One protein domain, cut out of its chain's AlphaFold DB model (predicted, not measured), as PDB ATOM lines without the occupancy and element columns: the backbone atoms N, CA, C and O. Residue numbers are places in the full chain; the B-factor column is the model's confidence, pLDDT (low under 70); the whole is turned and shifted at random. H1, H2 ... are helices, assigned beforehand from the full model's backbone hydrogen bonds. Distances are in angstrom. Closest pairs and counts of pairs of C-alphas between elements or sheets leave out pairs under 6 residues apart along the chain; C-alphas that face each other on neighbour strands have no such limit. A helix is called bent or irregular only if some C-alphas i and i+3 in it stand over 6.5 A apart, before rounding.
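What this domain is: This is residues 2 to 82 and 101 to 180 of the 181 residues of an uncharacterized protein of Megasphaera sp. AM44-1BH (UniProt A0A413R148). A compact body of short helices is built round H5, which runs through its middle; H6 folds back beside H5 as a helical hairpin, and H7 packs across H5 with H8 alongside H7. The long helix H1 ends in this body near one end of H5, and its residues 2 to 13 stick out as a free arm, while H2 and H3 form a small corner that packs on H1 through H3, and H4 lies near one end of the hairpin. The printed part has 161 residues with eight named helices, H1 to H8 in order along the chain, and no named strand; the class is all helix. The whole is compact, with a radius of gyration of the C-alphas of 15.8 A, and its spans are 53 by 35 by 35 A, the arm of H1 adding to the length.

Where its parts are: H1, residues 2 to 29, is the longest helix by residues, at 40.7 A from C-alpha 2 at (-13.017, -25.065, 31.785) to C-alpha 29 at (18.536, -4.778, 47.484). H2, residues 46 to 51, is irregular, but only just: C-alphas 46 and 49 are 6.9 A apart. H3 is residues 55 to 63 and H4 is residues 75 to 82. H5, residues 105 to 119, measures 21.6 A. H6, residues 121 to 137, measures 23.7 A; it is irregular, with C-alphas 126 and 129 7.7 A apart, and has a kink of 62 degrees near residue 128. H7, residues 142 to 156, measures 21.1 A. H8, residues 172 to 179, ends at C-alpha 179 at (15.918, 0.821, 54.409).

How they stand to each other: H1 touches H3 with residues 15 to 19 alone, at a steep tilt of 56 degrees, the same way; the closest C-alphas are those of Met 15 and Tyr 56, 7.2 A. H1 and H5 are close but not clearly touching, with the C-alphas of Leu 29 and Asp 108 the closest at 6.7 A. H2 touches H3 at a steep tilt of 47 degrees, opposite ways, closest at the C-alphas of Tyr 51 and Ile 57, 6.6 A. H4 touches no helix but is near H5 and H6; its closest C-alphas to H6 are Val 79 and Leu 137, 6.7 A. H5 and H6 touch as a hairpin at a shallow tilt of 18 degrees, opposite ways, with the C-alphas of Ala 117 and Tyr 124 the closest at 4.4 A. H7 touches H5 with residues 148 to 153 alone, at a steep tilt of 56 degrees, the same way; the closest C-alphas are those of Met 115 and Val 152, 5.8 A. H7 and H8 touch at a shallow tilt of 9 degrees, the same way, closest at the C-alphas of Asp 147 and Gly 174, 5.9 A. The helix packing is part aligned, part crossed: 2 of these 5 touching pairs are at a shallow tilt. Among the pairs that are apart are H1 and H7, and H6 and H8. Every O i to N i+4 pair is within hydrogen-bond range in H1, H3, H4, H5, H7 and H8; in H6 it is 10 of 13, and in H2 0 of 2, with 2 of 3 O i to N i+3 pairs within range.

The domain as a whole: The C-alphas of Ala 2 and Asn 81, the two farthest apart, are 53.9 A apart. Without residues 2 to 13, which stand free, the body spans 36 by 34 by 33 A. Residues 83 to 100 are not printed, and C-alphas 82 and 101 are 8.2 A apart across the cut. The links H1 to H2, H3 to H4 and H7 to H8 are long. The mean pLDDT of the printed part is 87.7; residues 2 to 5, 31 to 38, 70 to 71 and 101 to 104 are under 70.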
ATOM      1  N   ALA A   2     -13.110 -26.474  31.366       61.06
ATOM      2  CA  ALA A   2     -13.017 -25.065  31.785       61.06
ATOM      3  C   ALA A   2     -12.356 -24.828  33.165       61.06
ATOM      4  O   ALA A   2     -11.487 -23.974  33.284       61.06
ATOM      5  N   ASP A   3     -12.678 -25.628  34.189       62.69
ATOM      6  CA  ASP A   3     -12.082 -25.457  35.531       62.69
ATOM      7  C   ASP A   3     -10.569 -25.735  35.566       62.69
ATOM      8  O   ASP A   3      -9.840 -25.178  36.383       62.69
ATOM      9  N   ASN A   4     -10.080 -26.592  34.664       65.94
ATOM     10  CA  ASN A   4      -8.665 -26.957  34.603       65.94
ATOM     11  C   ASN A   4      -7.843 -25.891  33.861       65.94
ATOM     12  O   ASN A   4      -6.701 -25.631  34.230       65.94
ATOM     13  N   GLU A   5      -8.444 -25.243  32.860       69.81
ATOM     14  CA  GLU A   5      -7.863 -24.089  32.162       69.81
ATOM     15  C   GLU A   5      -7.830 -22.855  33.070       69.81
ATOM     16  O   GLU A   5      -6.773 -22.249  33.227       69.81
ATOM     17  N   GLN A   6      -8.924 -22.556  33.779       71.19
ATOM     18  CA  GLN A   6      -8.976 -21.446  34.737       71.19
ATOM     19  C   GLN A   6      -7.941 -21.607  35.866       71.19
ATOM     20  O   GLN A   6      -7.285 -20.642  36.261       71.19
ATOM     21  N   ASN A   7      -7.758 -22.828  36.380       76.25
ATOM     22  CA  ASN A   7      -6.750 -23.113  37.403       76.25
ATOM     23  C   ASN A   7      -5.315 -22.978  36.867       76.25
ATOM     24  O   ASN A   7      -4.440 -22.486  37.585       76.25
ATOM     25  N   ALA A   8      -5.074 -23.370  35.613       79.69
ATOM     26  CA  ALA A   8      -3.778 -23.204  34.962       79.69
ATOM     27  C   ALA A   8      -3.443 -21.722  34.727       79.69
ATOM     28  O   ALA A   8      -2.327 -21.296  35.026       79.69
ATOM     29  N   GLU A   9      -4.409 -20.917  34.280       80.25
ATOM     30  CA  GLU A   9      -4.240 -19.470  34.098       80.25
ATOM     31  C   GLU A   9      -3.934 -18.758  35.420       80.25
ATOM     32  O   GLU A   9      -3.008 -17.947  35.502       80.25
ATOM     33  N   VAL A  10      -4.652 -19.100  36.494       82.56
ATOM     34  CA  VAL A  10      -4.402 -18.535  37.829       82.56
ATOM     35  C   VAL A  10      -3.014 -18.926  38.344       82.56
ATOM     36  O   VAL A  10      -2.313 -18.085  38.912       82.56
ATOM     37  N   ALA A  11      -2.585 -20.174  38.140       83.56
ATOM     38  CA  ALA A  11      -1.250 -20.628  38.524       83.56
ATOM     39  C   ALA A  11      -0.147 -19.897  37.739       83.56
ATOM     40  O   ALA A  11       0.824 -19.425  38.338       83.56
ATOM     41  N   GLN A  12      -0.324 -19.720  36.427       85.62
ATOM     42  CA  GLN A  12       0.599 -18.949  35.592       85.62
ATOM     43  C   GLN A  12       0.680 -17.489  36.042       85.62
ATOM     44  O   GLN A  12       1.775 -16.956  36.217       85.62
ATOM     45  N   MET A  13      -0.459 -16.846  36.309       89.50
ATOM     46  CA  MET A  13      -0.490 -15.453  36.751       89.50
ATOM     47  C   MET A  13       0.202 -15.262  38.108       89.50
ATOM     48  O   MET A  13       0.943 -14.292  38.291       89.50
ATOM     49  N   LYS A  14       0.018 -16.201  39.049       89.12
ATOM     50  CA  LYS A  14       0.746 -16.211  40.329       89.12
ATOM     51  C   LYS A  14       2.254 -16.324  40.117       89.12
ATOM     52  O   LYS A  14       2.997 -15.565  40.733       89.12
ATOM     53  N   MET A  15       2.694 -17.205  39.219       91.19
ATOM     54  CA  MET A  15       4.114 -17.384  38.918       91.19
ATOM     55  C   MET A  15       4.735 -16.128  38.290       91.19
ATOM     56  O   MET A  15       5.783 -15.667  38.736       91.19
ATOM     57  N   VAL A  16       4.052 -15.519  37.315       90.31
ATOM     58  CA  VAL A  16       4.488 -14.261  36.682       90.31
ATOM     59  C   VAL A  16       4.589 -13.135  37.713       90.31
ATOM     60  O   VAL A  16       5.579 -12.402  37.738       90.31
ATOM     61  N   LYS A  17       3.597 -13.013  38.607       90.00
ATOM     62  CA  LYS A  17       3.612 -12.012  39.681       90.00
ATOM     63  C   LYS A  17       4.756 -12.253  40.669       90.00
ATOM     64  O   LYS A  17       5.411 -11.294  41.078       90.00
ATOM     65  N   PHE A  18       5.001 -13.508  41.042       90.69
ATOM     66  CA  PHE A  18       6.096 -13.871  41.936       90.69
ATOM     67  C   PHE A  18       7.453 -13.518  41.315       90.69
ATOM     68  O   PHE A  18       8.225 -12.788  41.932       90.69
ATOM     69  N   LYS A  19       7.688 -13.901  40.053       91.50
ATOM     70  CA  LYS A  19       8.898 -13.540  39.298       91.50
ATOM     71  C   LYS A  19       9.141 -12.032  39.268       91.50
ATOM     72  O   LYS A  19      10.208 -11.571  39.663       91.50
ATOM     73  N   ALA A  20       8.130 -11.253  38.879       90.38
ATOM     74  CA  ALA A  20       8.243  -9.796  38.828       90.38
ATOM     75  C   ALA A  20       8.538  -9.178  40.209       90.38
ATOM     76  O   ALA A  20       9.272  -8.195  40.314       90.38
ATOM     77  N   THR A  21       7.980  -9.758  41.277       91.00
ATOM     78  CA  THR A  21       8.220  -9.312  42.657       91.00
ATOM     79  C   THR A  21       9.664  -9.568  43.074       91.00
ATOM     80  O   THR A  21      10.318  -8.650  43.564       91.00
ATOM     81  N   VAL A  22      10.169 -10.776  42.821       92.25
ATOM     82  CA  VAL A  22      11.543 -11.198  43.123       92.25
ATOM     83  C   VAL A  22      12.563 -10.354  42.359       92.25
ATOM     84  O   VAL A  22      13.508  -9.850  42.954       92.25
ATOM     85  N   GLU A  23      12.363 -10.130  41.059       90.44
ATOM     86  CA  GLU A  23      13.289  -9.331  40.242       90.44
ATOM     87  C   GLU A  23      13.323  -7.862  40.677       90.44
ATOM     88  O   GLU A  23      14.389  -7.242  40.738       90.44
ATOM     89  N   ARG A  24      12.158  -7.299  41.019       90.38
ATOM     90  CA  ARG A  24      12.061  -5.944  41.571       90.38
ATOM     91  C   ARG A  24      12.750  -5.847  42.930       90.38
ATOM     92  O   ARG A  24      13.451  -4.868  43.170       90.38
ATOM     93  N   LEU A  25      12.557  -6.844  43.792       92.81
ATOM     94  CA  LEU A  25      13.202  -6.921  45.098       92.81
ATOM     95  C   LEU A  25      14.721  -7.015  44.953       92.81
ATOM     96  O   LEU A  25      15.429  -6.232  45.575       92.81
ATOM     97  N   GLN A  26      15.221  -7.870  44.060       90.50
ATOM     98  CA  GLN A  26      16.658  -7.990  43.823       90.50
ATOM     99  C   GLN A  26      17.271  -6.694  43.304       90.50
ATOM    100  O   GLN A  26      18.357  -6.291  43.710       90.50
ATOM    101  N   LYS A  27      16.550  -5.992  42.428       87.88
ATOM    102  CA  LYS A  27      16.972  -4.672  41.958       87.88
ATOM    103  C   LYS A  27      17.031  -3.641  43.091       87.88
ATOM    104  O   LYS A  27      17.879  -2.755  43.043       87.88
ATOM    105  N   TYR A  28      16.126  -3.732  44.065       90.38
ATOM    106  CA  TYR A  28      16.093  -2.837  45.219       90.38
ATOM    107  C   TYR A  28      17.254  -3.103  46.180       90.38
ATOM    108  O   TYR A  28      17.968  -2.166  46.516       90.38
ATOM    109  N   LEU A  29      17.476  -4.367  46.555       88.12
ATOM    110  CA  LEU A  29      18.536  -4.778  47.484       88.12
ATOM    111  C   LEU A  29      19.950  -4.548  46.924       88.12
ATOM    112  O   LEU A  29      20.916  -4.457  47.678       88.12
ATOM    113  N   TRP A  30      20.085  -4.448  45.596       75.88
ATOM    114  CA  TRP A  30      21.382  -4.369  44.929       75.88
ATOM    115  C   TRP A  30      21.481  -3.273  43.848       75.88
ATOM    116  O   TRP A  30      21.635  -3.568  42.656       75.88
ATOM    117  N   PRO A  31      21.458  -1.975  44.215       60.28
ATOM    118  CA  PRO A  31      21.408  -0.881  43.241       60.28
ATOM    119  C   PRO A  31      22.732  -0.630  42.489       60.28
ATOM    120  O   PRO A  31      22.748   0.116  41.511       60.28
ATOM    121  N   TYR A  32      23.849  -1.234  42.920       52.41
ATOM    122  CA  TYR A  32      25.197  -0.960  42.390       52.41
ATOM    123  C   TYR A  32      25.584  -1.759  41.144       52.41
ATOM    124  O   TYR A  32      26.632  -1.498  40.547       52.41
ATOM    125  N   ARG A  33      24.766  -2.724  40.713       57.22
ATOM    126  CA  ARG A  33      24.991  -3.368  39.417       57.22
ATOM    127  C   ARG A  33      24.671  -2.391  38.296       57.22
ATOM    128  O   ARG A  33      23.649  -1.709  38.327       57.22
ATOM    129  N   SER A  34      25.558  -2.315  37.304       48.19
ATOM    130  CA  SER A  34      25.371  -1.428  36.158       48.19
ATOM    131  C   SER A  34      23.983  -1.649  35.550       48.19
ATOM    132  O   SER A  34      23.525  -2.786  35.405       48.19
ATOM    133  N   SER A  35      23.311  -0.541  35.221       52.53
ATOM    134  CA  SER A  35      21.896  -0.477  34.810       52.53
ATOM    135  C   SER A  35      21.485  -1.388  33.638       52.53
ATOM    136  O   SER A  35      20.297  -1.517  33.358       52.53
ATOM    137  N   SER A  36      22.444  -2.031  32.965       52.75
ATOM    138  CA  SER A  36      22.241  -2.957  31.850       52.75
ATOM    139  C   SER A  36      22.234  -4.443  32.238       52.75
ATOM    140  O   SER A  36      21.980  -5.282  31.376       52.75
ATOM    141  N   SER A  37      22.545  -4.800  33.488       62.59
ATOM    142  CA  SER A  37      22.600  -6.199  33.938       62.59
ATOM    143  C   SER A  37      21.282  -6.648  34.579       62.59
ATOM    144  O   SER A  37      20.626  -5.890  35.291       62.59
ATOM    145  N   VAL A  38      20.874  -7.891  34.303       68.00
ATOM    146  CA  VAL A  38      19.697  -8.495  34.948       68.00
ATOM    147  C   VAL A  38      19.998  -8.676  36.443       68.00
ATOM    148  O   VAL A  38      21.072  -9.199  36.762       68.00
ATOM    149  N   PRO A  39      19.096  -8.252  37.353       73.94
ATOM    150  CA  PRO A  39      19.279  -8.451  38.787       73.94
ATOM    151  C   PRO A  39      19.442  -9.945  39.093       73.94
ATOM    152  O   PRO A  39      18.586 -10.746  38.725       73.94
ATOM    153  N   CYS A  40      20.549 -10.336  39.723       83.94
ATOM    154  CA  CYS A  40      20.790 -11.722  40.117       83.94
ATOM    155  C   CYS A  40      21.609 -11.781  41.410       83.94
ATOM    156  O   CYS A  40      22.315 -10.818  41.722       83.94
ATOM    157  N   VAL A  41      21.493 -12.893  42.134       87.44
ATOM    158  CA  VAL A  41      22.223 -13.151  43.381       87.44
ATOM    159  C   VAL A  41      23.699 -13.431  43.055       87.44
ATOM    160  O   VAL A  41      23.973 -14.094  42.047       87.44
ATOM    161  N   PRO A  42      24.669 -12.981  43.874       84.00
ATOM    162  CA  PRO A  42      26.095 -13.218  43.642       84.00
ATOM    163  C   PRO A  42      26.463 -14.694  43.430       84.00
ATOM    164  O   PRO A  42      27.255 -15.014  42.539       84.00
ATOM    165  N   VAL A  43      25.864 -15.587  44.221       86.69
ATOM    166  CA  VAL A  43      26.139 -17.027  44.228       86.69
ATOM    167  C   VAL A  43      24.876 -17.813  44.587       86.69
ATOM    168  O   VAL A  43      24.074 -17.360  45.407       86.69
ATOM    169  N   GLY A  44      24.696 -18.982  43.970       89.06
ATOM    170  CA  GLY A  44      23.677 -19.962  44.347       89.06
ATOM    171  C   GLY A  44      24.275 -21.103  45.181       89.06
ATOM    172  O   GLY A  44      25.448 -21.422  45.000       89.06
ATOM    173  N   PRO A  45      23.516 -21.747  46.081       91.12
ATOM    174  CA  PRO A  45      23.998 -22.941  46.768       91.12
ATOM    175  C   PRO A  45      24.031 -24.157  45.832       91.12
ATOM    176  O   PRO A  45      23.131 -24.326  45.005       91.12
ATOM    177  N   GLU A  46      25.022 -25.050  45.980       89.88
ATOM    178  CA  GLU A  46      25.135 -26.247  45.129       89.88
ATOM    179  C   GLU A  46      23.894 -27.156  45.216       89.88
ATOM    180  O   GLU A  46      23.465 -27.742  44.215       89.88
ATOM    181  N   TRP A  47      23.287 -27.240  46.401       93.06
ATOM    182  CA  TRP A  47      22.128 -28.088  46.689       93.06
ATOM    183  C   TRP A  47      20.810 -27.565  46.107       93.06
ATOM    184  O   TRP A  47      19.834 -28.311  46.056       93.06
ATOM    185  N   LEU A  48      20.748 -26.317  45.624       92.44
ATOM    186  CA  LEU A  48      19.489 -25.705  45.172       92.44
ATOM    187  C   LEU A  48      18.836 -26.479  44.018       92.44
ATOM    188  O   LEU A  48      17.613 -26.573  43.924       92.44
ATOM    189  N   SER A  49      19.661 -27.091  43.166       91.19
ATOM    190  CA  SER A  49      19.204 -27.917  42.045       91.19
ATOM    191  C   SER A  49      18.383 -29.145  42.467       91.19
ATOM    192  O   SER A  49      17.604 -29.653  41.665       91.19
ATOM    193  N   SER A  50      18.498 -29.605  43.717       95.50
ATOM    194  CA  SER A  50      17.737 -30.744  44.246       95.50
ATOM    195  C   SER A  50      16.281 -30.413  44.594       95.50
ATOM    196  O   SER A  50      15.505 -31.335  44.828       95.50
ATOM    197  N   TYR A  51      15.899 -29.131  44.587       96.06
ATOM    198  CA  TYR A  51      14.573 -28.650  45.003       96.06
ATOM    199  C   TYR A  51      13.756 -28.038  43.847       96.06
ATOM    200  O   TYR A  51      12.733 -27.392  44.066       96.06
ATOM    201  N   VAL A  52      14.192 -28.221  42.594       94.62
ATOM    202  CA  VAL A  52      13.541 -27.647  41.393       94.62
ATOM    203  C   VAL A  52      12.223 -28.328  41.010       94.62
ATOM    204  O   VAL A  52      11.572 -27.934  40.047       94.62
ATOM    205  N   ASP A  53      11.802 -29.351  41.749       94.38
ATOM    206  CA  ASP A  53      10.442 -29.879  41.667       94.38
ATOM    207  C   ASP A  53       9.414 -28.902  42.269       94.38
ATOM    208  O   ASP A  53       8.250 -28.900  41.860       94.38
ATOM    209  N   ASN A  54       9.842 -28.014  43.175       94.44
ATOM    210  CA  ASN A  54       9.039 -26.873  43.597       94.44
ATOM    211  C   ASN A  54       9.024 -25.817  42.474       94.44
ATOM    212  O   ASN A  54      10.076 -25.289  42.103       94.44
ATOM    213  N   PRO A  55       7.846 -25.448  41.936       93.12
ATOM    214  CA  PRO A  55       7.756 -24.562  40.779       93.12
ATOM    215  C   PRO A  55       8.268 -23.142  41.060       93.12
ATOM    216  O   PRO A  55       8.753 -22.483  40.141       93.12
ATOM    217  N   TYR A  56       8.204 -22.670  42.310       93.25
ATOM    218  CA  TYR A  56       8.766 -21.373  42.692       93.25
ATOM    219  C   TYR A  56      10.293 -21.420  42.702       93.25
ATOM    220  O   TYR A  56      10.927 -20.540  42.124       93.25
ATOM    221  N   ILE A  57      10.880 -22.476  43.272       95.19
ATOM    222  CA  ILE A  57      12.332 -22.700  43.245       95.19
ATOM    223  C   ILE A  57      12.824 -22.851  41.807       95.19
ATOM    224  O   ILE A  57      13.791 -22.203  41.412       95.19
ATOM    225  N   ASN A  58      12.119 -23.636  40.991       94.44
ATOM    226  CA  ASN A  58      12.446 -23.790  39.580       94.44
ATOM    227  C   ASN A  58      12.441 -22.450  38.840       94.44
ATOM    228  O   ASN A  58      13.367 -22.170  38.089       94.44
ATOM    229  N   MET A  59      11.445 -21.588  39.077       93.69
ATOM    230  CA  MET A  59      11.407 -20.249  38.481       93.69
ATOM    231  C   MET A  59      12.631 -19.418  38.893       93.69
ATOM    232  O   MET A  59      13.278 -18.801  38.042       93.69
ATOM    233  N   LEU A  60      12.985 -19.438  40.182       92.50
ATOM    234  CA  LEU A  60      14.144 -18.716  40.708       92.50
ATOM    235  C   LEU A  60      15.455 -19.162  40.036       92.50
ATOM    236  O   LEU A  60      16.268 -18.314  39.656       92.50
ATOM    237  N   VAL A  61      15.628 -20.477  39.856       91.00
ATOM    238  CA  VAL A  61      16.827 -21.116  39.282       91.00
ATOM    239  C   VAL A  61      16.889 -21.009  37.763       91.00
ATOM    240  O   VAL A  61      17.919 -20.626  37.221       91.00
ATOM    241  N   ALA A  62      15.813 -21.352  37.061       88.06
ATOM    242  CA  ALA A  62      15.819 -21.477  35.608       88.06
ATOM    243  C   ALA A  62      15.623 -20.133  34.897       88.06
ATOM    244  O   ALA A  62      16.112 -19.948  33.783       88.06
ATOM    245  N   GLU A  63      14.915 -19.186  35.522       86.56
ATOM    246  CA  GLU A  63      14.383 -18.030  34.798       86.56
ATOM    247  C   GLU A  63      14.598 -16.665  35.460       86.56
ATOM    248  O   GLU A  63      14.198 -15.654  34.873       86.56
ATOM    249  N   SER A  64      15.173 -16.610  36.662       87.62
ATOM    250  CA  SER A  64      15.241 -15.373  37.444       87.62
ATOM    251  C   SER A  64      16.590 -15.210  38.155       87.62
ATOM    252  O   SER A  64      17.644 -15.418  37.550       87.62
ATOM    253  N   ILE A  65      16.579 -14.786  39.416       89.31
ATOM    254  CA  ILE A  65      17.734 -14.263  40.148       89.31
ATOM    255  C   ILE A  65      18.874 -15.266  40.377       89.31
ATOM    256  O   ILE A  65      19.993 -14.818  40.606       89.31
ATOM    257  N   PHE A  66      18.647 -16.580  40.271       89.69
ATOM    258  CA  PHE A  66      19.722 -17.582  40.341       89.69
ATOM    259  C   PHE A  66      20.180 -18.083  38.963       89.69
ATOM    260  O   PHE A  66      21.266 -18.643  38.842       89.69
ATOM    261  N   SER A  67      19.427 -17.805  37.891       85.56
ATOM    262  CA  SER A  67      19.761 -18.262  36.527       85.56
ATOM    263  C   SER A  67      21.040 -17.646  35.954       85.56
ATOM    264  O   SER A  67      21.563 -18.099  34.935       85.56
ATOM    265  N   ARG A  68      21.535 -16.574  36.583       78.75
ATOM    266  CA  ARG A  68      22.676 -15.780  36.111       78.75
ATOM    267  C   ARG A  68      23.703 -15.503  37.204       78.75
ATOM    268  O   ARG A  68      24.415 -14.508  37.083       78.75
ATOM    269  N   CYS A  69      23.760 -16.310  38.268       78.50
ATOM    270  CA  CYS A  69      24.750 -16.133  39.334       78.50
ATOM    271  C   CYS A  69      26.161 -16.028  38.744       78.50
ATOM    272  O   CYS A  69      26.628 -16.939  38.062       78.50
ATOM    273  N   GLU A  70      26.842 -14.908  38.996       67.19
ATOM    274  CA  GLU A  70      28.152 -14.619  38.395       67.19
ATOM    275  C   GLU A  70      29.221 -15.595  38.882       67.19
ATOM    276  O   GLU A  70      30.096 -15.996  38.117       67.19
ATOM    277  N   MET A  71      29.123 -16.010  40.147       68.06
ATOM    278  CA  MET A  71      30.049 -16.957  40.770       68.06
ATOM    279  C   MET A  71      29.538 -18.405  40.693       68.06
ATOM    280  O   MET A  71      30.083 -19.298  41.345       68.06
ATOM    281  N   GLY A  72      28.500 -18.646  39.880       75.75
ATOM    282  CA  GLY A  72      27.848 -19.941  39.743       75.75
ATOM    283  C   GLY A  72      27.372 -20.470  41.093       75.75
ATOM    284  O   GLY A  72      26.757 -19.735  41.870       75.75
ATOM    285  N   ASN A  73      27.707 -21.731  41.367       78.12
ATOM    286  CA  ASN A  73      27.311 -22.419  42.594       78.12
ATOM    287  C   ASN A  73      28.451 -22.545  43.622       78.12
ATOM    288  O   ASN A  73      28.391 -23.406  44.482       78.12
ATOM    289  N   ASN A  74      29.526 -21.751  43.525       81.75
ATOM    290  CA  ASN A  74      30.713 -21.912  44.375       81.75
ATOM    291  C   ASN A  74      30.611 -21.100  45.677       81.75
ATOM    292  O   ASN A  74      31.327 -20.107  45.859       81.75
ATOM    293  N   VAL A  75      29.724 -21.513  46.590       85.44
ATOM    294  CA  VAL A  75      29.542 -20.831  47.886       85.44
ATOM    295  C   VAL A  75      30.826 -20.871  48.705       85.44
ATOM    296  O   VAL A  75      31.191 -19.871  49.313       85.44
ATOM    297  N   TYR A  76      31.568 -21.978  48.667       82.56
ATOM    298  CA  TYR A  76      32.833 -22.095  49.389       82.56
ATOM    299  C   TYR A  76      33.850 -21.021  48.973       82.56
ATOM    300  O   TYR A  76      34.372 -20.293  49.817       82.56
ATOM    301  N   GLY A  77      34.107 -20.878  47.669       80.56
ATOM    302  CA  GLY A  77      35.011 -19.850  47.152       80.56
ATOM    303  C   GLY A  77      34.493 -18.433  47.409       80.56
ATOM    304  O   GLY A  77      35.275 -17.531  47.705       80.56
ATOM    305  N   TYR A  78      33.172 -18.243  47.352       82.50
ATOM    306  CA  TYR A  78      32.533 -16.978  47.701       82.50
ATOM    307  C   TYR A  78      32.774 -16.590  49.163       82.50
ATOM    308  O   TYR A  78      33.212 -15.473  49.436       82.50
ATOM    309  N   VAL A  79      32.545 -17.518  50.092       84.12
ATOM    310  CA  VAL A  79      32.788 -17.321  51.522       84.12
ATOM    311  C   VAL A  79      34.260 -17.020  51.759       84.12
ATOM    312  O   VAL A  79      34.565 -15.988  52.338       84.12
ATOM    313  N   GLN A  80      35.183 -17.826  51.220       78.75
ATOM    314  CA  GLN A  80      36.618 -17.566  51.362       78.75
ATOM    315  C   GLN A  80      36.993 -16.137  50.953       78.75
ATOM    316  O   GLN A  80      37.673 -15.448  51.705       78.75
ATOM    317  N   ASN A  81      36.497 -15.653  49.813       74.69
ATOM    318  CA  ASN A  81      36.796 -14.300  49.342       74.69
ATOM    319  C   ASN A  81      36.265 -13.186  50.260       74.69
ATOM    320  O   ASN A  81      36.854 -12.105  50.287       74.69
ATOM    321  N   ASN A  82      35.186 -13.435  51.009       74.88
ATOM    322  CA  ASN A  82      34.545 -12.452  51.888       74.88
ATOM    323  C   ASN A  82      34.921 -12.613  53.375       74.88
ATOM    324  O   ASN A  82      34.782 -11.666  54.144       74.88
ATOM    325  N   VAL A 101      33.709  -8.212  44.378       51.22
ATOM    326  CA  VAL A 101      32.467  -8.443  45.099       51.22
ATOM    327  C   VAL A 101      32.277  -7.208  45.987       51.22
ATOM    328  O   VAL A 101      33.142  -6.937  46.823       51.22
ATOM    329  N   PRO A 102      31.249  -6.373  45.750       58.28
ATOM    330  CA  PRO A 102      31.028  -5.189  46.572       58.28
ATOM    331  C   PRO A 102      30.827  -5.598  48.032       58.28
ATOM    332  O   PRO A 102      30.280  -6.662  48.299       58.28
ATOM    333  N   GLU A 103      31.246  -4.751  48.970       58.75
ATOM    334  CA  GLU A 103      31.259  -5.037  50.416       58.75
ATOM    335  C   GLU A 103      29.897  -5.501  50.970       58.75
ATOM    336  O   GLU A 103      29.834  -6.247  51.939       58.75
ATOM    337  N   SER A 104      28.795  -5.115  50.320       61.38
ATOM    338  CA  SER A 104      27.435  -5.523  50.675       61.38
ATOM    339  C   SER A 104      27.005  -6.882  50.112       61.38
ATOM    340  O   SER A 104      25.909  -7.328  50.423       61.38
ATOM    341  N   ALA A 105      27.782  -7.553  49.259       72.12
ATOM    342  CA  ALA A 105      27.317  -8.759  48.557       72.12
ATOM    343  C   ALA A 105      26.946  -9.906  49.501       72.12
ATOM    344  O   ALA A 105      25.961 -10.596  49.225       72.12
ATOM    345  N   PRO A 106      27.645 -10.092  50.641       86.69
ATOM    346  CA  PRO A 106      27.218 -11.051  51.651       86.69
ATOM    347  C   PRO A 106      25.783 -10.815  52.136       86.69
ATOM    348  O   PRO A 106      25.068 -11.775  52.414       86.69
ATOM    349  N   TYR A 107      25.336  -9.556  52.186       90.88
ATOM    350  CA  TYR A 107      23.998  -9.175  52.643       90.88
ATOM    351  C   TYR A 107      22.899  -9.683  51.722       90.88
ATOM    352  O   TYR A 107      21.915 -10.256  52.192       90.88
ATOM    353  N   ASP A 108      23.124  -9.545  50.420       89.88
ATOM    354  CA  ASP A 108      22.232 -10.037  49.380       89.88
ATOM    355  C   ASP A 108      22.167 -11.570  49.359       89.88
ATOM    356  O   ASP A 108      21.088 -12.157  49.431       89.88
ATOM    357  N   THR A 109      23.322 -12.244  49.366       91.19
ATOM    358  CA  THR A 109      23.377 -13.715  49.382       91.19
ATOM    359  C   THR A 109      22.628 -14.306  50.573       91.19
ATOM    360  O   THR A 109      21.786 -15.186  50.398       91.19
ATOM    361  N   VAL A 110      22.903 -13.809  51.782       95.44
ATOM    362  CA  VAL A 110      22.283 -14.336  53.003       95.44
ATOM    363  C   VAL A 110      20.774 -14.076  53.014       95.44
ATOM    364  O   VAL A 110      20.013 -14.955  53.413       95.44
ATOM    365  N   PHE A 111      20.317 -12.923  52.509       96.38
ATOM    366  CA  PHE A 111      18.886 -12.643  52.367       96.38
ATOM    367  C   PHE A 111      18.185 -13.684  51.497       96.38
ATOM    368  O   PHE A 111      17.190 -14.273  51.924       96.38
ATOM    369  N   TRP A 112      18.719 -13.970  50.309       95.69
ATOM    370  CA  TRP A 112      18.092 -14.950  49.427       95.69
ATOM    371  C   TRP A 112      18.175 -16.375  49.948       95.69
ATOM    372  O   TRP A 112      17.264 -17.154  49.689       95.69
ATOM    373  N   PHE A 113      19.209 -16.723  50.710       96.94
ATOM    374  CA  PHE A 113      19.290 -18.044  51.327       96.94
ATOM    375  C   PHE A 113      18.197 -18.220  52.388       96.94
ATOM    376  O   PHE A 113      17.494 -19.230  52.373       96.94
ATOM    377  N   PHE A 114      17.959 -17.214  53.235       98.25
ATOM    378  CA  PHE A 114      16.821 -17.243  54.157       98.25
ATOM    379  C   PHE A 114      15.470 -17.227  53.429       98.25
ATOM    380  O   PHE A 114      14.554 -17.936  53.837       98.25
ATOM    381  N   MET A 115      15.350 -16.489  52.321       97.38
ATOM    382  CA  MET A 115      14.151 -16.510  51.480       97.38
ATOM    383  C   MET A 115      13.869 -17.917  50.931       97.38
ATOM    384  O   MET A 115      12.723 -18.351  50.961       97.38
ATOM    385  N   LEU A 116      14.895 -18.651  50.478       97.19
ATOM    386  CA  LEU A 116      14.764 -20.041  50.016       97.19
ATOM    387  C   LEU A 116      14.247 -20.964  51.125       97.19
ATOM    388  O   LEU A 116      13.328 -21.745  50.884       97.19
ATOM    389  N   ALA A 117      14.796 -20.846  52.337       97.50
ATOM    390  CA  ALA A 117      14.318 -21.608  53.490       97.50
ATOM    391  C   ALA A 117      12.863 -21.269  53.848       97.50
ATOM    392  O   ALA A 117      12.109 -22.145  54.246       97.50
ATOM    393  N   ALA A 118      12.436 -20.019  53.674       96.31
ATOM    394  CA  ALA A 118      11.079 -19.601  54.014       96.31
ATOM    395  C   ALA A 118      10.004 -20.032  52.994       96.31
ATOM    396  O   ALA A 118       8.822 -20.032  53.332       96.31
ATOM    397  N   ILE A 119      10.378 -20.382  51.756       94.12
ATOM    398  CA  ILE A 119       9.423 -20.755  50.691       94.12
ATOM    399  C   ILE A 119       9.317 -22.265  50.430       94.12
ATOM    400  O   ILE A 119       8.424 -22.683  49.687       94.12
ATOM    401  N   ASP A 120      10.210 -23.084  50.991       96.19
ATOM    402  CA  ASP A 120      10.165 -24.546  50.877       96.19
ATOM    403  C   ASP A 120      10.571 -25.208  52.203       96.19
ATOM    404  O   ASP A 120      11.726 -25.135  52.626       96.19
ATOM    405  N   ASP A 121       9.622 -25.906  52.833       96.69
ATOM    406  CA  ASP A 121       9.827 -26.578  54.123       96.69
ATOM    407  C   ASP A 121      10.967 -27.603  54.088       96.69
ATOM    408  O   ASP A 121      11.587 -27.879  55.113       96.69
ATOM    409  N   ARG A 122      11.272 -28.202  52.931       97.69
ATOM    410  CA  ARG A 122      12.384 -29.155  52.824       97.69
ATOM    411  C   ARG A 122      13.718 -28.424  52.873       97.69
ATOM    412  O   ARG A 122      14.627 -28.886  53.543       97.69
ATOM    413  N   ILE A 123      13.821 -27.253  52.241       97.88
ATOM    414  CA  ILE A 123      15.013 -26.403  52.369       97.88
ATOM    415  C   ILE A 123      15.169 -25.954  53.824       97.88
ATOM    416  O   ILE A 123      16.271 -26.028  54.363       97.88
ATOM    417  N   TYR A 124      14.078 -25.549  54.482       97.12
ATOM    418  CA  TYR A 124      14.104 -25.228  55.909       97.12
ATOM    419  C   TYR A 124      14.621 -26.401  56.754       97.12
ATOM    420  O   TYR A 124      15.528 -26.233  57.560       97.12
ATOM    421  N   ASN A 125      14.073 -27.600  56.564       97.56
ATOM    422  CA  ASN A 125      14.421 -28.748  57.400       97.56
ATOM    423  C   ASN A 125      15.816 -29.318  57.097       97.56
ATOM    424  O   ASN A 125      16.489 -29.776  58.018       97.56
ATOM    425  N   ASP A 126      16.254 -29.285  55.838       97.75
ATOM    426  CA  ASP A 126      17.481 -29.961  55.406       97.75
ATOM    427  C   ASP A 126      18.698 -29.024  55.333       97.75
ATOM    428  O   ASP A 126      19.830 -29.486  55.458       97.75
ATOM    429  N   GLN A 127      18.491 -27.726  55.068       97.75
ATOM    430  CA  GLN A 127      19.563 -26.785  54.703       97.75
ATOM    431  C   GLN A 127      19.689 -25.581  55.641       97.75
ATOM    432  O   GLN A 127      20.592 -24.766  55.450       97.75
ATOM    433  N   LEU A 128      18.825 -25.435  56.652       97.00
ATOM    434  CA  LEU A 128      18.882 -24.276  57.549       97.00
ATOM    435  C   LEU A 128      20.227 -24.168  58.278       97.00
ATOM    436  O   LEU A 128      20.791 -23.077  58.310       97.00
ATOM    437  N   ASP A 129      20.771 -25.278  58.782       97.38
ATOM    438  CA  ASP A 129      22.086 -25.289  59.442       97.38
ATOM    439  C   ASP A 129      23.185 -24.784  58.494       97.38
ATOM    440  O   ASP A 129      23.964 -23.904  58.853       97.38
ATOM    441  N   TYR A 130      23.182 -25.244  57.238       96.31
ATOM    442  CA  TYR A 130      24.107 -24.765  56.207       96.31
ATOM    443  C   TYR A 130      23.954 -23.259  55.950       96.31
ATOM    444  O   TYR A 130      24.943 -22.534  55.854       96.31
ATOM    445  N   ILE A 131      22.718 -22.772  55.824       97.31
ATOM    446  CA  ILE A 131      22.432 -21.355  55.560       97.31
ATOM    447  C   ILE A 131      22.938 -20.484  56.714       97.31
ATOM    448  O   ILE A 131      23.553 -19.439  56.485       97.31
ATOM    449  N   VAL A 132      22.708 -20.927  57.949       96.50
ATOM    450  CA  VAL A 132      23.159 -20.245  59.161       96.50
ATOM    451  C   VAL A 132      24.687 -20.256  59.259       96.50
ATOM    452  O   VAL A 132      25.276 -19.206  59.520       96.50
ATOM    453  N   ASP A 133      25.345 -21.378  58.964       95.06
ATOM    454  CA  ASP A 133      26.809 -21.472  58.918       95.06
ATOM    455  C   ASP A 133      27.411 -20.518  57.879       95.06
ATOM    456  O   ASP A 133      28.379 -19.808  58.167       95.06
ATOM    457  N   VAL A 134      26.817 -20.428  56.683       93.62
ATOM    458  CA  VAL A 134      27.236 -19.465  55.653       93.62
ATOM    459  C   VAL A 134      27.102 -18.031  56.162       93.62
ATOM    460  O   VAL A 134      28.032 -17.242  55.991       93.62
ATOM    461  N   ALA A 135      25.991 -17.684  56.819       94.94
ATOM    462  CA  ALA A 135      25.809 -16.355  57.399       94.94
ATOM    463  C   ALA A 135      26.891 -16.042  58.450       94.94
ATOM    464  O   ALA A 135      27.507 -14.974  58.403       94.94
ATOM    465  N   TYR A 136      27.187 -16.986  59.349       92.94
ATOM    466  CA  TYR A 136      28.245 -16.831  60.349       92.94
ATOM    467  C   TYR A 136      29.630 -16.657  59.726       92.94
ATOM    468  O   TYR A 136      30.381 -15.773  60.139       92.94
ATOM    469  N   LEU A 137      29.977 -17.455  58.712       90.75
ATOM    470  CA  LEU A 137      31.255 -17.333  58.002       90.75
ATOM    471  C   LEU A 137      31.379 -16.006  57.239       90.75
ATOM    472  O   LEU A 137      32.488 -15.512  57.025       90.75
ATOM    473  N   LEU A 138      30.246 -15.409  56.870       89.56
ATOM    474  CA  LEU A 138      30.132 -14.067  56.301       89.56
ATOM    475  C   LEU A 138      30.004 -12.964  57.369       89.56
ATOM    476  O   LEU A 138      29.650 -11.830  57.046       89.56
ATOM    477  N   HIS A 139      30.332 -13.278  58.627       90.25
ATOM    478  CA  HIS A 139      30.395 -12.358  59.767       90.25
ATOM    479  C   HIS A 139      29.052 -11.753  60.188       90.25
ATOM    480  O   HIS A 139      29.007 -10.668  60.775       90.25
ATOM    481  N   PHE A 140      27.943 -12.451  59.934       94.00
ATOM    482  CA  PHE A 140      26.653 -12.049  60.481       94.00
ATOM    483  C   PHE A 140      26.606 -12.280  61.986       94.00
ATOM    484  O   PHE A 140      26.885 -13.369  62.486       94.00
ATOM    485  N   SER A 141      26.178 -11.251  62.711       95.50
ATOM    486  CA  SER A 141      25.763 -11.413  64.102       95.50
ATOM    487  C   SER A 141      24.348 -11.991  64.184       95.50
ATOM    488  O   SER A 141      23.554 -11.864  63.253       95.50
ATOM    489  N   GLU A 142      23.987 -12.542  65.342       96.00
ATOM    490  CA  GLU A 142      22.621 -13.011  65.605       96.00
ATOM    491  C   GLU A 142      21.572 -11.899  65.401       96.00
ATOM    492  O   GLU A 142      20.492 -12.144  64.872       96.00
ATOM    493  N   ALA A 143      21.904 -10.652  65.759       97.62
ATOM    494  CA  ALA A 143      21.025  -9.502  65.542       97.62
ATOM    495  C   ALA A 143      20.795  -9.219  64.049       97.62
ATOM    496  O   ALA A 143      19.672  -8.923  63.646       97.62
ATOM    497  N   MET A 144      21.827  -9.381  63.215       97.25
ATOM    498  CA  MET A 144      21.670  -9.293  61.760       97.25
ATOM    499  C   MET A 144      20.815 -10.444  61.237       97.25
ATOM    500  O   MET A 144      19.899 -10.213  60.462       97.25
ATOM    501  N   ILE A 145      21.034 -11.678  61.696       97.88
ATOM    502  CA  ILE A 145      20.187 -12.813  61.295       97.88
ATOM    503  C   ILE A 145      18.709 -12.526  61.615       97.88
ATOM    504  O   ILE A 145      17.851 -12.722  60.756       97.88
ATOM    505  N   ARG A 146      18.399 -11.974  62.798       98.19
ATOM    506  CA  ARG A 146      17.026 -11.564  63.149       98.19
ATOM    507  C   ARG A 146      16.464 -10.497  62.210       98.19
ATOM    508  O   ARG A 146      15.315 -10.626  61.790       98.19
ATOM    509  N   ASP A 147      17.247  -9.477  61.864       98.31
ATOM    510  CA  ASP A 147      16.831  -8.441  60.909       98.31
ATOM    511  C   ASP A 147      16.527  -9.029  59.522       98.31
ATOM    512  O   ASP A 147      15.522  -8.669  58.907       98.31
ATOM    513  N   TRP A 148      17.341  -9.975  59.048       98.00
ATOM    514  CA  TRP A 148      17.145 -10.638  57.758       98.00
ATOM    515  C   TRP A 148      15.906 -11.531  57.763       98.00
ATOM    516  O   TRP A 148      15.104 -11.456  56.834       98.00
ATOM    517  N   CYS A 149      15.690 -12.311  58.825       98.00
ATOM    518  CA  CYS A 149      14.469 -13.100  58.980       98.00
ATOM    519  C   CYS A 149      13.219 -12.209  59.004       98.00
ATOM    520  O   CYS A 149      12.229 -12.527  58.348       98.00
ATOM    521  N   ARG A 150      13.262 -11.063  59.703       98.12
ATOM    522  CA  ARG A 150      12.159 -10.085  59.696       98.12
ATOM    523  C   ARG A 150      11.898  -9.536  58.301       98.12
ATOM    524  O   ARG A 150      10.743  -9.476  57.897       98.12
ATOM    525  N   ALA A 151      12.944  -9.172  57.563       98.06
ATOM    526  CA  ALA A 151      12.808  -8.673  56.198       98.06
ATOM    527  C   ALA A 151      12.210  -9.730  55.251       98.06
ATOM    528  O   ALA A 151      11.349  -9.401  54.438       98.06
ATOM    529  N   VAL A 152      12.621 -10.998  55.378       97.81
ATOM    530  CA  VAL A 152      12.057 -12.115  54.600       97.81
ATOM    531  C   VAL A 152      10.565 -12.277  54.883       97.81
ATOM    532  O   VAL A 152       9.769 -12.263  53.947       97.81
ATOM    533  N   VAL A 153      10.172 -12.361  56.159       97.00
ATOM    534  CA  VAL A 153       8.756 -12.475  56.552       97.00
ATOM    535  C   VAL A 153       7.956 -11.274  56.049       97.00
ATOM    536  O   VAL A 153       6.932 -11.454  55.403       97.00
ATOM    537  N   TYR A 154       8.472 -10.059  56.241       97.44
ATOM    538  CA  TYR A 154       7.841  -8.824  55.779       97.44
ATOM    539  C   TYR A 154       7.543  -8.845  54.269       97.44
ATOM    540  O   TYR A 154       6.447  -8.494  53.832       97.44
ATOM    541  N   VAL A 155       8.492  -9.312  53.452       96.12
ATOM    542  CA  VAL A 155       8.285  -9.465  52.003       96.12
ATOM    543  C   VAL A 155       7.265 -10.562  51.685       96.12
ATOM    544  O   VAL A 155       6.422 -10.369  50.805       96.12
ATOM    545  N   LEU A 156       7.327 -11.710  52.366       93.31
ATOM    546  CA  LEU A 156       6.412 -12.834  52.135       93.31
ATOM    547  C   LEU A 156       4.969 -12.528  52.561       93.31
ATOM    548  O   LEU A 156       4.037 -13.001  51.911       93.31
ATOM    549  N   ASP A 157       4.785 -11.649  53.547       94.38
ATOM    550  CA  ASP A 157       3.487 -11.084  53.943       94.38
ATOM    551  C   ASP A 157       2.915 -10.109  52.890       94.38
ATOM    552  O   ASP A 157       1.778  -9.644  52.989       94.38
ATOM    553  N   GLY A 158       3.669  -9.832  51.822       91.75
ATOM    554  CA  GLY A 158       3.234  -9.040  50.674       91.75
ATOM    555  C   GLY A 158       3.621  -7.567  50.749       91.75
ATOM    556  O   GLY A 158       3.209  -6.787  49.880       91.75
ATOM    557  N   HIS A 159       4.425  -7.172  51.736       95.56
ATOM    558  CA  HIS A 159       4.932  -5.814  51.824       95.56
ATOM    559  C   HIS A 159       6.085  -5.569  50.840       95.56
ATOM    560  O   HIS A 159       6.743  -6.481  50.338       95.56
ATOM    561  N   THR A 160       6.318  -4.299  50.510       94.44
ATOM    562  CA  THR A 160       7.409  -3.878  49.620       94.44
ATOM    563  C   THR A 160       8.436  -3.096  50.427       94.44
ATOM    564  O   THR A 160       8.066  -2.174  51.151       94.44
ATOM    565  N   LEU A 161       9.713  -3.460  50.293       95.38
ATOM    566  CA  LEU A 161      10.810  -2.701  50.889       95.38
ATOM    567  C   LEU A 161      10.936  -1.329  50.221       95.38
ATOM    568  O   LEU A 161      10.900  -1.209  48.993       95.38
ATOM    569  N   SER A 162      11.087  -0.303  51.046       94.44
ATOM    570  CA  SER A 162      11.386   1.067  50.644       94.44
ATOM    571  C   SER A 162      12.031   1.811  51.820       94.44
ATOM    572  O   SER A 162      11.916   1.350  52.959       94.44
ATOM    573  N   PRO A 163      12.666   2.975  51.590       93.44
ATOM    574  CA  PRO A 163      13.298   3.727  52.674       93.44
ATOM    575  C   PRO A 163      12.354   4.187  53.789       93.44
ATOM    576  O   PRO A 163      12.790   4.354  54.925       93.44
ATOM    577  N   ASP A 164      11.068   4.344  53.464       93.38
ATOM    578  CA  ASP A 164      10.019   4.832  54.365       93.38
ATOM    579  C   ASP A 164       9.049   3.720  54.814       93.38
ATOM    580  O   ASP A 164       7.951   4.009  55.293       93.38
ATOM    581  N   CYS A 165       9.394   2.445  54.596       95.25
ATOM    582  CA  CYS A 165       8.544   1.330  55.016       95.25
ATOM    583  C   CYS A 165       8.575   1.114  56.541       95.25
ATOM    584  O   CYS A 165       9.448   1.628  57.237       95.25
ATOM    585  N   ASP A 166       7.617   0.354  57.073       96.44
ATOM    586  CA  ASP A 166       7.470   0.095  58.511       96.44
ATOM    587  C   ASP A 166       8.286  -1.112  59.012       96.44
ATOM    588  O   ASP A 166       8.150  -1.517  60.170       96.44
ATOM    589  N   LEU A 167       9.184  -1.659  58.182       97.25
ATOM    590  CA  LEU A 167      10.159  -2.659  58.611       97.25
ATOM    591  C   LEU A 167      11.110  -2.058  59.657       97.25
ATOM    592  O   LEU A 167      11.787  -1.060  59.419       97.25
ATOM    593  N   THR A 168      11.230  -2.725  60.801       95.44
ATOM    594  CA  THR A 168      12.162  -2.335  61.865       95.44
ATOM    595  C   THR A 168      13.409  -3.217  61.872       95.44
ATOM    596  O   THR A 168      13.295  -4.436  62.041       95.44
ATOM    597  N   CYS A 169      14.590  -2.600  61.786       96.25
ATOM    598  CA  CYS A 169      15.886  -3.271  61.938       96.25
ATOM    599  C   CYS A 169      16.585  -2.859  63.245       96.25
ATOM    600  O   CYS A 169      16.665  -1.672  63.574       96.25
ATOM    601  N   GLU A 170      17.112  -3.840  63.977       96.06
ATOM    602  CA  GLU A 170      17.923  -3.658  65.187       96.06
ATOM    603  C   GLU A 170      19.315  -3.112  64.858       96.06
ATOM    604  O   GLU A 170      19.878  -2.328  65.623       96.06
ATOM    605  N   THR A 171      19.878  -3.534  63.727       96.44
ATOM    606  CA  THR A 171      21.270  -3.280  63.359       96.44
ATOM    607  C   THR A 171      21.402  -2.169  62.323       96.44
ATOM    608  O   THR A 171      20.569  -2.018  61.429       96.44
ATOM    609  N   GLU A 172      22.506  -1.418  62.386       94.31
ATOM    610  CA  GLU A 172      22.849  -0.429  61.350       94.31
ATOM    611  C   GLU A 172      23.061  -1.089  59.980       94.31
ATOM    612  O   GLU A 172      22.720  -0.510  58.954       94.31
ATOM    613  N   ALA A 173      23.556  -2.332  59.954       92.06
ATOM    614  CA  ALA A 173      23.672  -3.111  58.724       92.06
ATOM    615  C   ALA A 173      22.295  -3.383  58.093       92.06
ATOM    616  O   ALA A 173      22.125  -3.160  56.897       92.06
ATOM    617  N   GLY A 174      21.308  -3.800  58.895       94.06
ATOM    618  CA  GLY A 174      19.934  -4.017  58.441       94.06
ATOM    619  C   GLY A 174      19.272  -2.729  57.944       94.06
ATOM    620  O   GLY A 174      18.715  -2.719  56.849       94.06
ATOM    621  N   LYS A 175      19.405  -1.619  58.685       94.69
ATOM    622  CA  LYS A 175      18.889  -0.302  58.262       94.69
ATOM    623  C   LYS A 175      19.499   0.144  56.935       94.69
ATOM    624  O   LYS A 175      18.772   0.483  56.004       94.69
ATOM    625  N   LYS A 176      20.823   0.056  56.811       91.38
ATOM    626  CA  LYS A 176      21.530   0.427  55.585       91.38
ATOM    627  C   LYS A 176      21.129  -0.446  54.402       91.38
ATOM    628  O   LYS A 176      20.993   0.061  53.294       91.38
ATOM    629  N   PHE A 177      20.955  -1.749  54.615       92.12
ATOM    630  CA  PHE A 177      20.677  -2.689  53.534       92.12
ATOM    631  C   PHE A 177      19.206  -2.691  53.094       92.12
ATOM    632  O   PHE A 177      18.932  -2.610  51.903       92.12
ATOM    633  N   PHE A 178      18.255  -2.746  54.029       94.31
ATOM    634  CA  PHE A 178      16.828  -2.852  53.700       94.31
ATOM    635  C   PHE A 178      16.122  -1.500  53.582       94.31
ATOM    636  O   PHE A 178      15.197  -1.360  52.779       94.31
ATOM    637  N   LEU A 179      16.546  -0.505  54.362       93.62
ATOM    638  CA  LEU A 179      15.918   0.821  54.409       93.62
ATOM    639  C   LEU A 179      16.748   1.889  53.683       93.62
ATOM    640  O   LEU A 179      16.270   2.998  53.483       93.62
ATOM    641  N   HIS A 180      17.982   1.579  53.271       91.50
ATOM    642  CA  HIS A 180      18.904   2.552  52.671       91.50
ATOM    643  C   HIS A 180      19.106   3.812  53.540       91.50
ATOM    644  O   HIS A 180      19.237   4.919  53.011       91.50
TER     645      HIS A 180